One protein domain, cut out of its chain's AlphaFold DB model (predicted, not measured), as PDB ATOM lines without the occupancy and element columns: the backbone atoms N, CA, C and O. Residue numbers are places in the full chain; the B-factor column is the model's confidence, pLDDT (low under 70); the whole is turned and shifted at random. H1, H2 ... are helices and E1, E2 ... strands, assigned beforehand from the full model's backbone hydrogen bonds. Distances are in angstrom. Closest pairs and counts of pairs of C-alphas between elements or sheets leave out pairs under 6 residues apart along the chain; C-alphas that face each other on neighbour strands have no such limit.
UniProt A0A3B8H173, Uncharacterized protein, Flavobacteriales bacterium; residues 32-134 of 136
ATOM      1  N   VAL A  32     224.218 146.843 185.005       96.00
ATOM      2  CA  VAL A  32     223.813 145.508 185.469       96.00
ATOM      3  C   VAL A  32     222.743 144.975 184.528       96.00
ATOM      4  O   VAL A  32     221.779 145.679 184.245       96.00
ATOM      5  N   MET A  33     222.908 143.747 184.036       96.00
ATOM      6  CA  MET A  33     221.961 143.118 183.117       96.00
ATOM      7  C   MET A  33     221.166 142.005 183.785       96.00
ATOM      8  O   MET A  33     221.717 141.165 184.494       96.00
ATOM      9  N   PHE A  34     219.878 141.965 183.470       97.38
ATOM     10  CA  PHE A  34     218.931 140.962 183.925       97.38
ATOM     11  C   PHE A  34     218.319 140.262 182.717       97.38
ATOM     12  O   PHE A  34     217.808 140.920 181.809       97.38
ATOM     13  N   ALA A  35     218.371 138.934 182.709       97.31
ATOM     14  CA  ALA A  35     217.802 138.117 181.647       97.31
ATOM     15  C   ALA A  35     216.284 137.988 181.817       97.31
ATOM     16  O   ALA A  35     215.808 137.565 182.871       97.31
ATOM     17  N   LEU A  36     215.538 138.327 180.772       97.12
ATOM     18  CA  LEU A  36     214.092 138.148 180.681       97.12
ATOM     19  C   LEU A  36     213.805 136.887 179.871       97.12
ATOM     20  O   LEU A  36     214.504 136.593 178.893       97.12
ATOM     21  N   LYS A  37     212.786 136.135 180.290       97.25
ATOM     22  CA  LYS A  37     212.538 134.792 179.772       97.25
ATOM     23  C   LYS A  37     211.146 134.608 179.201       97.25
ATOM     24  O   LYS A  37     210.202 135.248 179.660       97.25
ATOM     25  N   ASP A  38     211.044 133.713 178.228       96.06
ATOM     26  CA  ASP A  38     209.769 133.216 177.718       96.06
ATOM     27  C   ASP A  38     209.145 132.164 178.662       96.06
ATOM     28  O   ASP A  38     209.689 131.820 179.718       96.06
ATOM     29  N   GLU A  39     207.981 131.649 178.272       94.00
ATOM     30  CA  GLU A  39     207.247 130.595 178.986       94.00
ATOM     31  C   GLU A  39     208.004 129.260 179.070       94.00
ATOM     32  O   GLU A  39     207.780 128.477 179.992       94.00
ATOM     33  N   ASN A  40     208.940 129.030 178.148       95.44
ATOM     34  CA  ASN A  40     209.809 127.858 178.104       95.44
ATOM     35  C   ASN A  40     211.118 128.083 178.880       95.44
ATOM     36  O   ASN A  40     212.012 127.236 178.841       95.44
ATOM     37  N   ASN A  41     211.230 129.201 179.610       95.50
ATOM     38  CA  ASN A  41     212.394 129.592 180.403       95.50
ATOM     39  C   ASN A  41     213.665 129.853 179.556       95.50
ATOM     40  O   ASN A  41     214.772 129.889 180.104       95.50
ATOM     41  N   ASN A  42     213.519 130.099 178.249       97.75
ATOM     42  CA  ASN A  42     214.598 130.569 177.380       97.75
ATOM     43  C   ASN A  42     214.818 132.068 177.577       97.75
ATOM     44  O   ASN A  42     213.863 132.827 177.733       97.75
ATOM     45  N   VAL A  43     216.072 132.520 177.522       97.12
ATOM     46  CA  VAL A  43     216.389 133.955 177.556       97.12
ATOM     47  C   VAL A  43     216.075 134.571 176.196       97.12
ATOM     48  O   VAL A  43     216.703 134.220 175.201       97.12
ATOM     49  N   VAL A  44     215.129 135.507 176.170       96.25
ATOM     50  CA  VAL A  44     214.654 136.167 174.937       96.25
ATOM     51  C   VAL A  44     214.917 137.672 174.926       96.25
ATOM     52  O   VAL A  44     214.800 138.324 173.888       96.25
ATOM     53  N   ASN A  45     215.291 138.243 176.074       95.81
ATOM     54  CA  ASN A  45     215.504 139.677 176.229       95.81
ATOM     55  C   ASN A  45     216.436 139.977 177.416       95.81
ATOM     56  O   ASN A  45     216.679 139.127 178.275       95.81
ATOM     57  N   PHE A  46     216.943 141.207 177.472       96.56
ATOM     58  CA  PHE A  46     217.732 141.729 178.580       96.56
ATOM     59  C   PHE A  46     217.237 143.112 178.998       96.56
ATOM     60  O   PHE A  46     217.018 143.991 178.165       96.56
ATOM     61  N   CYS A  47     217.127 143.318 180.307       96.44
ATOM     62  CA  CYS A  47     216.974 144.635 180.909       96.44
ATOM     63  C   CYS A  47     218.319 145.064 181.497       96.44
ATOM     64  O   CYS A  47     218.888 144.336 182.311       96.44
ATOM     65  N   SER A  48     218.832 146.226 181.101       96.75
ATOM     66  CA  SER A  48     219.995 146.846 181.723       96.75
ATOM     67  C   SER A  48     219.571 147.933 182.710       96.75
ATOM     68  O   SER A  48     218.633 148.691 182.460       96.75
ATOM     69  N   VAL A  49     220.269 148.000 183.841       95.75
ATOM     70  CA  VAL A  49     220.052 148.988 184.899       95.75
ATOM     71  C   VAL A  49     221.341 149.757 185.129       95.75
ATOM     72  O   VAL A  49     222.380 149.193 185.486       95.75
ATOM     73  N   ASP A  50     221.274 151.064 184.909       95.56
ATOM     74  CA  ASP A  50     222.360 151.973 185.236       95.56
ATOM     75  C   ASP A  50     222.377 152.237 186.742       95.56
ATOM     76  O   ASP A  50     221.483 152.887 187.278       95.56
ATOM     77  N   MET A  51     223.404 151.752 187.434       92.62
ATOM     78  CA  MET A  51     223.472 151.852 188.896       92.62
ATOM     79  C   MET A  51     223.696 153.280 189.412       92.62
ATOM     80  O   MET A  51     223.457 153.529 190.589       92.62
ATOM     81  N   ASN A  52     224.129 154.220 188.563       93.00
ATOM     82  CA  ASN A  52     224.304 155.617 188.965       93.00
ATOM     83  C   ASN A  52     222.996 156.404 188.843       93.00
ATOM     84  O   ASN A  52     222.720 157.272 189.666       93.00
ATOM     85  N   THR A  53     222.204 156.122 187.805       91.88
ATOM     86  CA  THR A  53     220.978 156.888 187.504       91.88
ATOM     87  C   THR A  53     219.687 156.158 187.867       91.88
ATOM     88  O   THR A  53     218.629 156.775 187.908       91.88
ATOM     89  N   GLY A  54     219.745 154.846 188.103       89.25
ATOM     90  CA  GLY A  54     218.574 153.983 188.264       89.25
ATOM     91  C   GLY A  54     217.783 153.773 186.970       89.25
ATOM     92  O   GLY A  54     216.682 153.232 187.011       89.25
ATOM     93  N   LYS A  55     218.298 154.213 185.814       90.69
ATOM     94  CA  LYS A  55     217.590 154.089 184.538       90.69
ATOM     95  C   LYS A  55     217.568 152.634 184.076       90.69
ATOM     96  O   LYS A  55     218.616 152.007 183.937       90.69
ATOM     97  N   HIS A  56     216.371 152.153 183.758       92.69
ATOM     98  CA  HIS A  56     216.145 150.866 183.109       92.69
ATOM     99  C   HIS A  56     216.126 151.031 181.586       92.69
ATOM    100  O   HIS A  56     215.621 152.023 181.056       92.69
ATOM    101  N   SER A  57     216.682 150.073 180.855       94.19
ATOM    102  CA  SER A  57     216.592 149.988 179.395       94.19
ATOM    103  C   SER A  57     216.382 148.535 178.993       94.19
ATOM    104  O   SER A  57     217.000 147.648 179.570       94.19
ATOM    105  N   PHE A  58     215.491 148.279 178.042       93.81
ATOM    106  CA  PHE A  58     215.184 146.930 177.561       93.81
ATOM    107  C   PHE A  58     215.705 146.771 176.136       93.81
ATOM    108  O   PHE A  58     215.602 147.708 175.345       93.81
ATOM    109  N   LEU A  59     216.278 145.607 175.825       95.00
ATOM    110  CA  LEU A  59     216.804 145.312 174.494       95.00
ATOM    111  C   LEU A  59     215.669 145.162 173.470       95.00
ATOM    112  O   LEU A  59     215.767 145.655 172.352       95.00
ATOM    113  N   ASN A  60     214.581 144.503 173.868       92.62
ATOM    114  CA  ASN A  60     213.343 144.383 173.103       92.62
ATOM    115  C   ASN A  60     212.121 144.376 174.049       92.62
ATOM    116  O   ASN A  60     212.239 144.721 175.228       92.62
ATOM    117  N   VAL A  61     210.934 144.035 173.539       90.56
ATOM    118  CA  VAL A  61     209.672 144.075 174.300       90.56
ATOM    119  C   VAL A  61     209.217 142.718 174.839       90.56
ATOM    120  O   VAL A  61     208.174 142.675 175.479       90.56
ATOM    121  N   GLU A  62     209.976 141.648 174.610       92.50
ATOM    122  CA  GLU A  62     209.588 140.269 174.918       92.50
ATOM    123  C   GLU A  62     210.083 139.800 176.288       92.50
ATOM    124  O   GLU A  62     211.086 140.281 176.824       92.50
ATOM    125  N   GLY A  63     209.414 138.779 176.815       94.56
ATOM    126  CA  GLY A  63     209.839 138.055 178.005       94.56
ATOM    127  C   GLY A  63     209.564 138.767 179.329       94.56
ATOM    128  O   GLY A  63     209.269 139.958 179.409       94.56
ATOM    129  N   ILE A  64     209.673 137.988 180.400       96.00
ATOM    130  CA  ILE A  64     209.307 138.380 181.759       96.00
ATOM    131  C   ILE A  64     210.489 138.118 182.694       96.00
ATOM    132  O   ILE A  64     211.196 137.120 182.551       96.00
ATOM    133  N   TYR A  65     210.713 139.008 183.663       97.56
ATOM    134  CA  TYR A  65     211.697 138.796 184.727       97.56
ATOM    135  C   TYR A  65     211.013 138.405 186.050       97.56
ATOM    136  O   TYR A  65     210.033 139.056 186.424       97.56
ATOM    137  N   PRO A  66     211.534 137.404 186.793       97.00
ATOM    138  CA  PRO A  66     212.679 136.531 186.468       97.00
ATOM    139  C   PRO A  66     212.338 135.412 185.467       97.00
ATOM    140  O   PRO A  66     213.215 134.651 185.049       97.00
ATOM    141  N   GLY A  67     211.057 135.295 185.125       96.69
ATOM    142  CA  GLY A  67     210.472 134.325 184.215       96.69
ATOM    143  C   GLY A  67     208.975 134.201 184.490       96.69
ATOM    144  O   GLY A  67     208.438 134.886 185.363       96.69
ATOM    145  N   TYR A  68     208.307 133.314 183.760       96.94
ATOM    146  CA  TYR A  68     206.890 133.031 183.975       96.94
ATOM    147  C   TYR A  68     206.681 132.295 185.316       96.94
ATOM    148  O   TYR A  68     207.425 131.352 185.609       96.94
ATOM    149  N   PRO A  69     205.693 132.690 186.144       96.94
ATOM    150  CA  PRO A  69     205.409 131.999 187.400       96.94
ATOM    151  C   PRO A  69     205.003 130.535 187.177       96.94
ATOM    152  O   PRO A  69     204.329 130.196 186.206       96.94
ATOM    153  N   ALA A  70     205.384 129.648 188.099       96.25
ATOM    154  CA  ALA A  70     205.030 128.232 188.007       96.25
ATOM    155  C   ALA A  70     203.519 128.021 188.209       96.25
ATOM    156  O   ALA A  70     202.917 128.698 189.038       96.25
ATOM    157  N   GLY A  71     202.912 127.015 187.569       96.62
ATOM    158  CA  GLY A  71     201.465 126.745 187.694       96.62
ATOM    159  C   GLY A  71     200.970 126.490 189.129       96.62
ATOM    160  O   GLY A  71     199.807 126.727 189.437       96.62
ATOM    161  N   LYS A  72     201.872 126.077 190.028       97.69
ATOM    162  CA  LYS A  72     201.623 125.903 191.469       97.69
ATOM    163  C   LYS A  72     201.604 127.210 192.279       97.69
ATOM    164  O   LYS A  72     201.430 127.155 193.490       97.69
ATOM    165  N   THR A  73     201.834 128.361 191.648       98.44
ATOM    166  CA  THR A  73     201.864 129.674 192.314       98.44
ATOM    167  C   THR A  73     200.508 129.983 192.939       98.44
ATOM    168  O   THR A  73     199.480 129.875 192.273       98.44
ATOM    169  N   THR A  74     200.513 130.399 194.205       98.44
ATOM    170  CA  THR A  74     199.300 130.794 194.942       98.44
ATOM    171  C   THR A  74     199.251 132.286 195.242       98.44
ATOM    172  O   THR A  74     198.161 132.853 195.296       98.44
ATOM    173  N   ARG A  75     200.412 132.938 195.381       98.31
ATOM    174  CA  ARG A  75     200.523 134.387 195.574       98.31
ATOM    175  C   ARG A  75     201.522 134.966 194.587       98.31
ATOM    176  O   ARG A  75     202.652 134.486 194.492       98.31
ATOM    177  N   LEU A  76     201.104 135.998 193.866       98.31
ATOM    178  CA  LEU A  76     201.933 136.673 192.875       98.31
ATOM    179  C   LEU A  76     202.188 138.122 193.286       98.31
ATOM    180  O   LEU A  76     201.256 138.900 193.474       98.31
ATOM    181  N   PHE A  77     203.459 138.489 193.379       97.50
ATOM    182  CA  PHE A  77     203.908 139.854 193.618       97.50
ATOM    183  C   PHE A  77     204.263 140.512 192.285       97.50
ATOM    184  O   PHE A  77     205.202 140.104 191.605       97.50
ATOM    185  N   LEU A  78     203.509 141.531 191.901       96.44
ATOM    186  CA  LEU A  78     203.778 142.356 190.733       96.44
ATOM    187  C   LEU A  78     204.578 143.578 191.163       96.44
ATOM    188  O   LEU A  78     204.215 144.255 192.124       96.44
ATOM    189  N   VAL A  79     205.645 143.872 190.433       95.31
ATOM    190  CA  VAL A  79     206.472 145.066 190.636       95.31
ATOM    191  C   VAL A  79     206.750 145.736 189.306       95.31
ATOM    192  O   VAL A  79     206.847 145.077 188.273       95.31
ATOM    193  N   VAL A  80     206.923 147.053 189.319       91.81
ATOM    194  CA  VAL A  80     207.198 147.799 188.087       91.81
ATOM    195  C   VAL A  80     208.614 147.517 187.586       91.81
ATOM    196  O   VAL A  80     208.804 147.228 186.406       91.81
ATOM    197  N   SER A  81     209.619 147.579 188.462       92.44
ATOM    198  CA  SER A  81     211.018 147.489 188.042       92.44
ATOM    199  C   SER A  81     211.603 146.084 188.208       92.44
ATOM    200  O   SER A  81     211.289 145.339 189.138       92.44
ATOM    201  N   VAL A  82     212.535 145.740 187.318       95.12
ATOM    202  CA  VAL A  82     213.337 144.510 187.418       95.12
ATOM    203  C   VAL A  82     214.194 144.499 188.691       95.12
ATOM    204  O   VAL A  82     214.429 143.440 189.272       95.12
ATOM    205  N   MET A  83     214.616 145.675 189.164       93.75
ATOM    206  CA  MET A  83     215.437 145.810 190.366       93.75
ATOM    207  C   MET A  83     214.640 145.479 191.636       93.75
ATOM    208  O   MET A  83     215.157 144.803 192.527       93.75
ATOM    209  N   ASP A  84     213.371 145.887 191.705       93.75
ATOM    210  CA  ASP A  84     212.486 145.538 192.822       93.75
ATOM    211  C   ASP A  84     212.225 144.027 192.852       93.75
ATOM    212  O   ASP A  84     212.317 143.402 193.910       93.75
ATOM    213  N   ALA A  85     211.996 143.409 191.687       96.19
ATOM    214  CA  ALA A  85     211.838 141.958 191.592       96.19
ATOM    215  C   ALA A  85     213.105 141.229 192.056       96.19
ATOM    216  O   ALA A  85     213.021 140.284 192.840       96.19
ATOM    217  N   ALA A  86     214.281 141.683 191.613       95.88
ATOM    218  CA  ALA A  86     215.562 141.130 192.043       95.88
ATOM    219  C   ALA A  86     215.764 141.274 193.559       95.88
ATOM    220  O   ALA A  86     216.184 140.326 194.216       95.88
ATOM    221  N   THR A  87     215.394 142.421 194.130       94.81
ATOM    222  CA  THR A  87     215.467 142.668 195.575       94.81
ATOM    223  C   THR A  87     214.571 141.703 196.352       94.81
ATOM    224  O   THR A  87     215.024 141.088 197.316       94.81
ATOM    225  N   ILE A  88     213.325 141.506 195.910       95.94
ATOM    226  CA  ILE A  88     212.392 140.552 196.527       95.94
ATOM    227  C   ILE A  88     212.953 139.127 196.462       95.94
ATOM    228  O   ILE A  88     212.975 138.445 197.487       95.94
ATOM    229  N   LEU A  89     213.473 138.700 195.305       95.69
ATOM    230  CA  LEU A  89     214.098 137.381 195.139       95.69
ATOM    231  C   LEU A  89     215.279 137.183 196.094       95.69
ATOM    232  O   LEU A  89     215.356 136.163 196.775       95.69
ATOM    233  N   CYS A  90     216.182 138.162 196.176       95.00
ATOM    234  CA  CYS A  90     217.376 138.077 197.016       95.00
ATOM    235  C   CYS A  90     217.081 138.212 198.516       95.00
ATOM    236  O   CYS A  90     217.884 137.762 199.328       95.00
ATOM    237  N   SER A  91     215.952 138.813 198.899       96.00
ATOM    238  CA  SER A  91     215.604 139.033 200.310       96.00
ATOM    239  C   SER A  91     215.215 137.760 201.071       96.00
ATOM    240  O   SER A  91     215.230 137.760 202.300       96.00
ATOM    241  N   GLY A  92     214.823 136.693 200.366       93.62
ATOM    242  CA  GLY A  92     214.303 135.468 200.985       93.62
ATOM    243  C   GLY A  92     212.889 135.598 201.572       93.62
ATOM    244  O   GLY A  92     212.453 134.712 202.300       93.62
ATOM    245  N   VAL A  93     212.159 136.681 201.271       95.81
ATOM    246  CA  VAL A  93     210.795 136.912 201.790       95.81
ATOM    247  C   VAL A  93     209.734 136.011 201.145       95.81
ATOM    248  O   VAL A  93     208.678 135.774 201.735       95.81
ATOM    249  N   LEU A  94     210.000 135.522 199.929       96.81
ATOM    250  CA  LEU A  94     209.082 134.663 199.187       96.81
ATOM    251  C   LEU A  94     208.983 133.295 199.864       96.81
ATOM    252  O   LEU A  94     209.988 132.620 200.087       96.81
ATOM    253  N   LYS A  95     207.756 132.883 200.175       96.38
ATOM    254  CA  LYS A  95     207.469 131.554 200.714       96.38
ATOM    255  C   LYS A  95     207.303 130.544 199.583       96.38
ATOM    256  O   LYS A  95     207.282 130.884 198.401       96.38
ATOM    257  N   GLU A  96     207.148 129.279 199.955       93.88
ATOM    258  CA  GLU A  96     206.767 128.242 199.002       93.88
ATOM    259  C   GLU A  96     205.484 128.653 198.258       93.88
ATOM    260  O   GLU A  96     204.532 129.133 198.874       93.88
ATOM    261  N   TYR A  97     205.477 128.467 196.935       96.81
ATOM    262  CA  TYR A  97     204.380 128.848 196.032       96.81
ATOM    263  C   TYR A  97     204.153 130.355 195.847       96.81
ATOM    264  O   TYR A  97     203.178 130.734 195.192       96.81
ATOM    265  N   ASP A  98     205.037 131.208 196.364       98.12
ATOM    266  CA  ASP A  98     205.068 132.615 195.980       98.12
ATOM    267  C   ASP A  98     205.876 132.799 194.692       98.12
ATOM    268  O   ASP A  98     206.864 132.103 194.444       98.12
ATOM    269  N   ALA A  99     205.491 133.787 193.891       97.94
ATOM    270  CA  ALA A  99     206.275 134.249 192.755       97.94
ATOM    271  C   ALA A  99     206.306 135.776 192.713       97.94
ATOM    272  O   ALA A  99     205.387 136.437 193.190       97.94
ATOM    273  N   VAL A 100     207.346 136.337 192.103       97.81
ATOM    274  CA  VAL A 100     207.429 137.763 191.777       97.81
ATOM    275  C   VAL A 100     207.589 137.922 190.274       97.81
ATOM    276  O   VAL A 100     208.254 137.107 189.640       97.81
ATOM    277  N   MET A 101     206.974 138.956 189.708       97.12
ATOM    278  CA  MET A 101     207.018 139.259 188.285       97.12
ATOM    279  C   MET A 101     207.188 140.765 188.074       97.12
ATOM    280  O   MET A 101     206.375 141.560 188.546       97.12
ATOM    281  N   ALA A 102     208.246 141.151 187.358       95.88
ATOM    282  CA  ALA A 102     208.444 142.531 186.931       95.88
ATOM    283  C   ALA A 102     207.644 142.811 185.654       95.88
ATOM    284  O   ALA A 102     207.815 142.104 184.662       95.88
ATOM    285  N   ILE A 103     206.805 143.847 185.676       90.31
ATOM    286  CA  ILE A 103     205.899 144.189 184.566       90.31
ATOM    287  C   ILE A 103     206.405 145.351 183.696       90.31
ATOM    288  O   ILE A 103     205.842 145.640 182.643       90.31
ATOM    289  N   GLY A 104     207.488 146.023 184.108       83.50
ATOM    290  CA  GLY A 104     208.202 147.045 183.330       83.50
ATOM    291  C   GLY A 104     207.479 148.390 183.173       83.50
ATOM    292  O   GLY A 104     208.087 149.355 182.715       83.50
ATOM    293  N   SER A 105     206.205 148.468 183.549       80.75
ATOM    294  CA  SER A 105     205.337 149.647 183.463       80.75
ATOM    295  C   SER A 105     204.284 149.620 184.571       80.75
ATOM    296  O   SER A 105     204.160 148.630 185.282       80.75
ATOM    297  N   GLN A 106     203.511 150.699 184.729       77.88
ATOM    298  CA  GLN A 106     202.361 150.697 185.646       77.88
ATOM    299  C   GLN A 106     201.195 149.845 185.118       77.88
ATOM    300  O   GLN A 106     200.387 149.348 185.898       77.88
ATOM    301  N   GLU A 107     201.122 149.656 183.800       84.81
ATOM    302  CA  GLU A 107     200.078 148.875 183.140       84.81
ATOM    303  C   GLU A 107     200.547 147.456 182.798       84.81
ATOM    304  O   GLU A 107     201.707 147.227 182.433       84.81
ATOM    305  N   LEU A 108     199.613 146.502 182.866       89.62
ATOM    306  CA  LEU A 108     199.831 145.118 182.461       89.62
ATOM    307  C   LEU A 108     199.663 144.954 180.950       89.62
ATOM    308  O   LEU A 108     198.542 144.940 180.442       89.62
ATOM    309  N   LYS A 109     200.775 144.725 180.249       91.25
ATOM    310  CA  LYS A 109     200.770 144.215 178.865       91.25
ATOM    311  C   LYS A 109     200.134 142.823 178.756       91.25
ATOM    312  O   LYS A 109     200.117 142.069 179.730       91.25
ATOM    313  N   GLU A 110     199.712 142.459 177.547       92.31
ATOM    314  CA  GLU A 110     199.067 141.175 177.229       92.31
ATOM    315  C   GLU A 110     199.853 139.963 177.746       92.31
ATOM    316  O   GLU A 110     199.275 139.111 178.415       92.31
ATOM    317  N   MET A 111     201.180 139.928 177.553       91.94
ATOM    318  CA  MET A 111     202.013 138.813 178.030       91.94
ATOM    319  C   MET A 111     201.876 138.575 179.544       91.94
ATOM    320  O   MET A 111     201.855 137.432 179.995       91.94
ATOM    321  N   HIS A 112     201.749 139.649 180.334       94.50
ATOM    322  CA  HIS A 112     201.616 139.560 181.785       94.50
ATOM    323  C   HIS A 112     200.224 139.061 182.164       94.50
ATOM    324  O   HIS A 112     200.084 138.243 183.068       94.50
ATOM    325  N   GLN A 113     199.192 139.535 181.460       95.19
ATOM    326  CA  GLN A 113     197.816 139.098 181.683       95.19
ATOM    327  C   GLN A 113     197.666 137.606 181.376       95.19
ATOM    328  O   GLN A 113     197.091 136.872 182.176       95.19
ATOM    329  N   GLU A 114     198.232 137.140 180.263       95.44
ATOM    330  CA  GLU A 114     198.222 135.724 179.894       95.44
ATOM    331  C   GLU A 114     199.024 134.866 180.877       95.44
ATOM    332  O   GLU A 114     198.555 133.800 181.280       95.44
ATOM    333  N   ALA A 115     200.181 135.345 181.348       96.00
ATOM    334  CA  ALA A 115     200.942 134.666 182.397       96.00
ATOM    335  C   ALA A 115     200.109 134.475 183.675       96.00
ATOM    336  O   ALA A 115     200.131 133.397 184.260       96.00
ATOM    337  N   ILE A 116     199.340 135.493 184.079       97.06
ATOM    338  CA  ILE A 116     198.473 135.450 185.265       97.06
ATOM    339  C   ILE A 116     197.290 134.495 185.058       97.06
ATOM    340  O   ILE A 116     197.018 133.664 185.923       97.06
ATOM    341  N   LYS A 117     196.599 134.573 183.912       96.62
ATOM    342  CA  LYS A 117     195.429 133.723 183.601       96.62
ATOM    343  C   LYS A 117     195.761 132.227 183.592       96.62
ATOM    344  O   LYS A 117     194.893 131.408 183.877       96.62
ATOM    345  N   ARG A 118     197.007 131.862 183.278       95.94
ATOM    346  CA  ARG A 118     197.494 130.472 183.235       95.94
ATOM    347  C   ARG A 118     197.839 129.878 184.607       95.94
ATOM    348  O   ARG A 118     198.343 128.757 184.655       95.94
ATOM    349  N   LEU A 119     197.590 130.584 185.713       98.06
ATOM    350  CA  LEU A 119     197.887 130.112 187.070       98.06
ATOM    351  C   LEU A 119     196.626 129.544 187.748       98.06
ATOM    352  O   LEU A 119     195.892 130.294 188.392       98.06
ATOM    353  N   PRO A 120     196.367 128.221 187.670       97.62
ATOM    354  CA  PRO A 120     195.120 127.627 188.164       97.62
ATOM    355  C   PRO A 120     194.954 127.683 189.685       97.62
ATOM    356  O   PRO A 120     193.852 127.480 190.191       97.62
ATOM    357  N   HIS A 121     196.038 127.914 190.425       98.00
ATOM    358  CA  HIS A 121     196.040 127.933 191.888       98.00
ATOM    359  C   HIS A 121     196.240 129.330 192.482       98.00
ATOM    360  O   HIS A 121     196.369 129.453 193.702       98.00
ATOM    361  N   LEU A 122     196.263 130.370 191.642       98.56
ATOM    362  CA  LEU A 122     196.465 131.742 192.084       98.56
ATOM    363  C   LEU A 122     195.284 132.208 192.940       98.56
ATOM    364  O   LEU A 122     194.128 132.105 192.534       98.56
ATOM    365  N   LYS A 123     195.589 132.722 194.130       97.75
ATOM    366  CA  LYS A 123     194.610 133.236 195.095       97.75
ATOM    367  C   LYS A 123     194.717 134.744 195.229       97.75
ATOM    368  O   LYS A 123     193.705 135.433 195.183       97.75
ATOM    369  N   ASP A 124     195.948 135.235 195.346       97.75
ATOM    370  CA  ASP A 124     196.224 136.637 195.632       97.75
ATOM    371  C   ASP A 124     197.239 137.216 194.647       97.75
ATOM    372  O   ASP A 124     198.253 136.592 194.315       97.75
ATOM    373  N   VAL A 125     196.981 138.452 194.225       96.75
ATOM    374  CA  VAL A 125     197.908 139.264 193.437       96.75
ATOM    375  C   VAL A 125     198.163 140.562 194.189       96.75
ATOM    376  O   VAL A 125     197.230 141.306 194.487       96.75
ATOM    377  N   TYR A 126     199.428 140.847 194.477       95.19
ATOM    378  CA  TYR A 126     199.857 142.055 195.177       95.19
ATOM    379  C   TYR A 126     200.655 142.934 194.225       95.19
ATOM    380  O   TYR A 126     201.707 142.518 193.750       95.19
ATOM    381  N   HIS A 127     200.195 144.156 193.968       92.62
ATOM    382  CA  HIS A 127     200.978 145.141 193.225       92.62
ATOM    383  C   HIS A 127     201.781 146.003 194.205       92.62
ATOM    384  O   HIS A 127     201.211 146.761 194.987       92.62
ATOM    385  N   ILE A 128     203.106 145.860 194.182       90.50
ATOM    386  CA  ILE A 128     204.028 146.618 195.028       90.50
ATOM    387  C   ILE A 128     204.572 147.789 194.211       90.50
ATOM    388  O   ILE A 128     205.305 147.606 193.237       90.50
ATOM    389  N   ILE A 129     204.226 148.999 194.640       83.12
ATOM    390  CA  ILE A 129     204.694 150.253 194.047       83.12
ATOM    391  C   ILE A 129     205.711 150.932 194.966       83.12
ATOM    392  O   ILE A 129     205.541 150.988 196.185       83.12
ATOM    393  N   SER A 130     206.786 151.455 194.380       76.50
ATOM    394  CA  SER A 130     207.790 152.223 195.116       76.50
ATOM    395  C   SER A 130     207.263 153.624 195.406       76.50
ATOM    396  O   SER A 130     206.845 154.324 194.494       76.50
ATOM    397  N   LEU A 131     207.355 154.100 196.652       77.25
ATOM    398  CA  LEU A 131     206.911 155.459 196.996       77.25
ATOM    399  C   LEU A 131     207.650 156.545 196.196       77.25
ATOM    400  O   LEU A 131     207.100 157.615 195.972       77.25
ATOM    401  N   LYS A 132     208.866 156.268 195.702       69.50
ATOM    402  CA  LYS A 132     209.597 157.199 194.825       69.50
ATOM    403  C   LYS A 132     208.830 157.526 193.541       69.50
ATOM    404  O   LYS A 132     208.993 158.627 193.032       69.50
ATOM    405  N   SER A 133     207.991 156.614 193.044       61.00
ATOM    406  CA  SER A 133     207.163 156.858 191.858       61.00
ATOM    407  C   SER A 133     205.902 157.676 192.145       61.00
ATOM    408  O   SER A 133     205.185 157.990 191.208       61.00
ATOM    409  N   LEU A 134     205.595 157.985 193.412       60.81
ATOM    410  CA  LEU A 134     204.457 158.836 193.794       60.81
ATOM    411  C   LEU A 134     204.830 160.322 193.897       60.81
ATOM    412  O   LEU A 134     203.944 161.165 193.985       60.81
TER     413      LEU A 134
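What this domain is: This is residues 32 to 134 of the 136 residues of an uncharacterized protein of Flavobacteriales bacterium (UniProt A0A3B8H173). Two small three-stranded sheets, one parallel and one antiparallel, stand one to each side of the start of helix H1, which covers one face of the parallel sheet E5, E4, E6 and meets E1 and E2 of the other sheet with its first residues. H2 only grazes the parallel sheet, and the short H3 ends the printed part far from the mean of the C-alphas. The printed part has 103 residues, with elements in the order E1 E2 E3 E4 H1 E5 H2 E6 H3, class mixed, helices and strands. It is compact, with a radius of gyration of the C-alphas of 13.1 A, and spans 39 by 29 by 25 A.

How they stand to each other: Look first at E4, residues 75 to 79, the inner strand between E5, residues 98 to 102, and E6, residues 124 to 128. E5 and E4 are parallel at 21 degrees, with N 101 and O 77 2.8 A apart, within hydrogen-bond range. E4 and E6 are parallel at 21 degrees too, with N 78 and O 126 at 2.8 A. H1, residues 82 to 91, is on one face of this sheet, two layers, at a height over the sheet of 8.7 A; it lies over E5 and E4 and runs along the strands, at 1 degree to E5 on the local plane. The closest C-alphas of H1 and E5, those of Val 82 and Ala 102, are 5.3 A apart. E4, H1 and E5 form a strand-helix-strand unit, two parallel neighbour strands with a helix between, with a right-handed crossover. H2, residues 110 to 117, only grazes the sheet with residues 112 to 116; E5, H2 and E6 form a split unit, with E4 between its strands, also right-handed. Now turn to E1, residues 32 to 37, E2, residues 43 to 49, and E3, residues 56 to 58, a meander, each strand the antiparallel neighbour of the one before, and two hairpins. N 34 and O 47 are 2.8 A apart, and N 48 and O 57 are 2.8 A apart. H1 stands up from this sheet, over E1 and E2; C-alphas 34 and 82, the closest of E1 and H1, are 7.5 A apart. H3, residues 131 to 134, is not on either sheet. In H1 and H2 every O i to N i+4 pair is within hydrogen-bond range; H3 is too short for one.

Where its parts are: Find C-alpha 32 at (223.813, 145.508, 185.469), where E1 begins its 16.6 A; E2 is 17.1 A long and E3 6.9 A. E4 begins at C-alpha 75, (200.523, 134.387, 195.574), and is 13.2 A long; H1 follows with 14.2 A, E5 with 13.8 A, H2 with 10.5 A and E6 with 12.7 A. H3, 5.3 A, ends at C-alpha 134, (204.457, 158.836, 193.794).

The domain as a whole: The C-alphas farthest apart, those of Asn 52 and Pro 120, are 40.4 A apart. The printed part has no cut. The link from E3 to E4, residues 59 to 74, is long. Confidence is under 70 at residues 132 to 134.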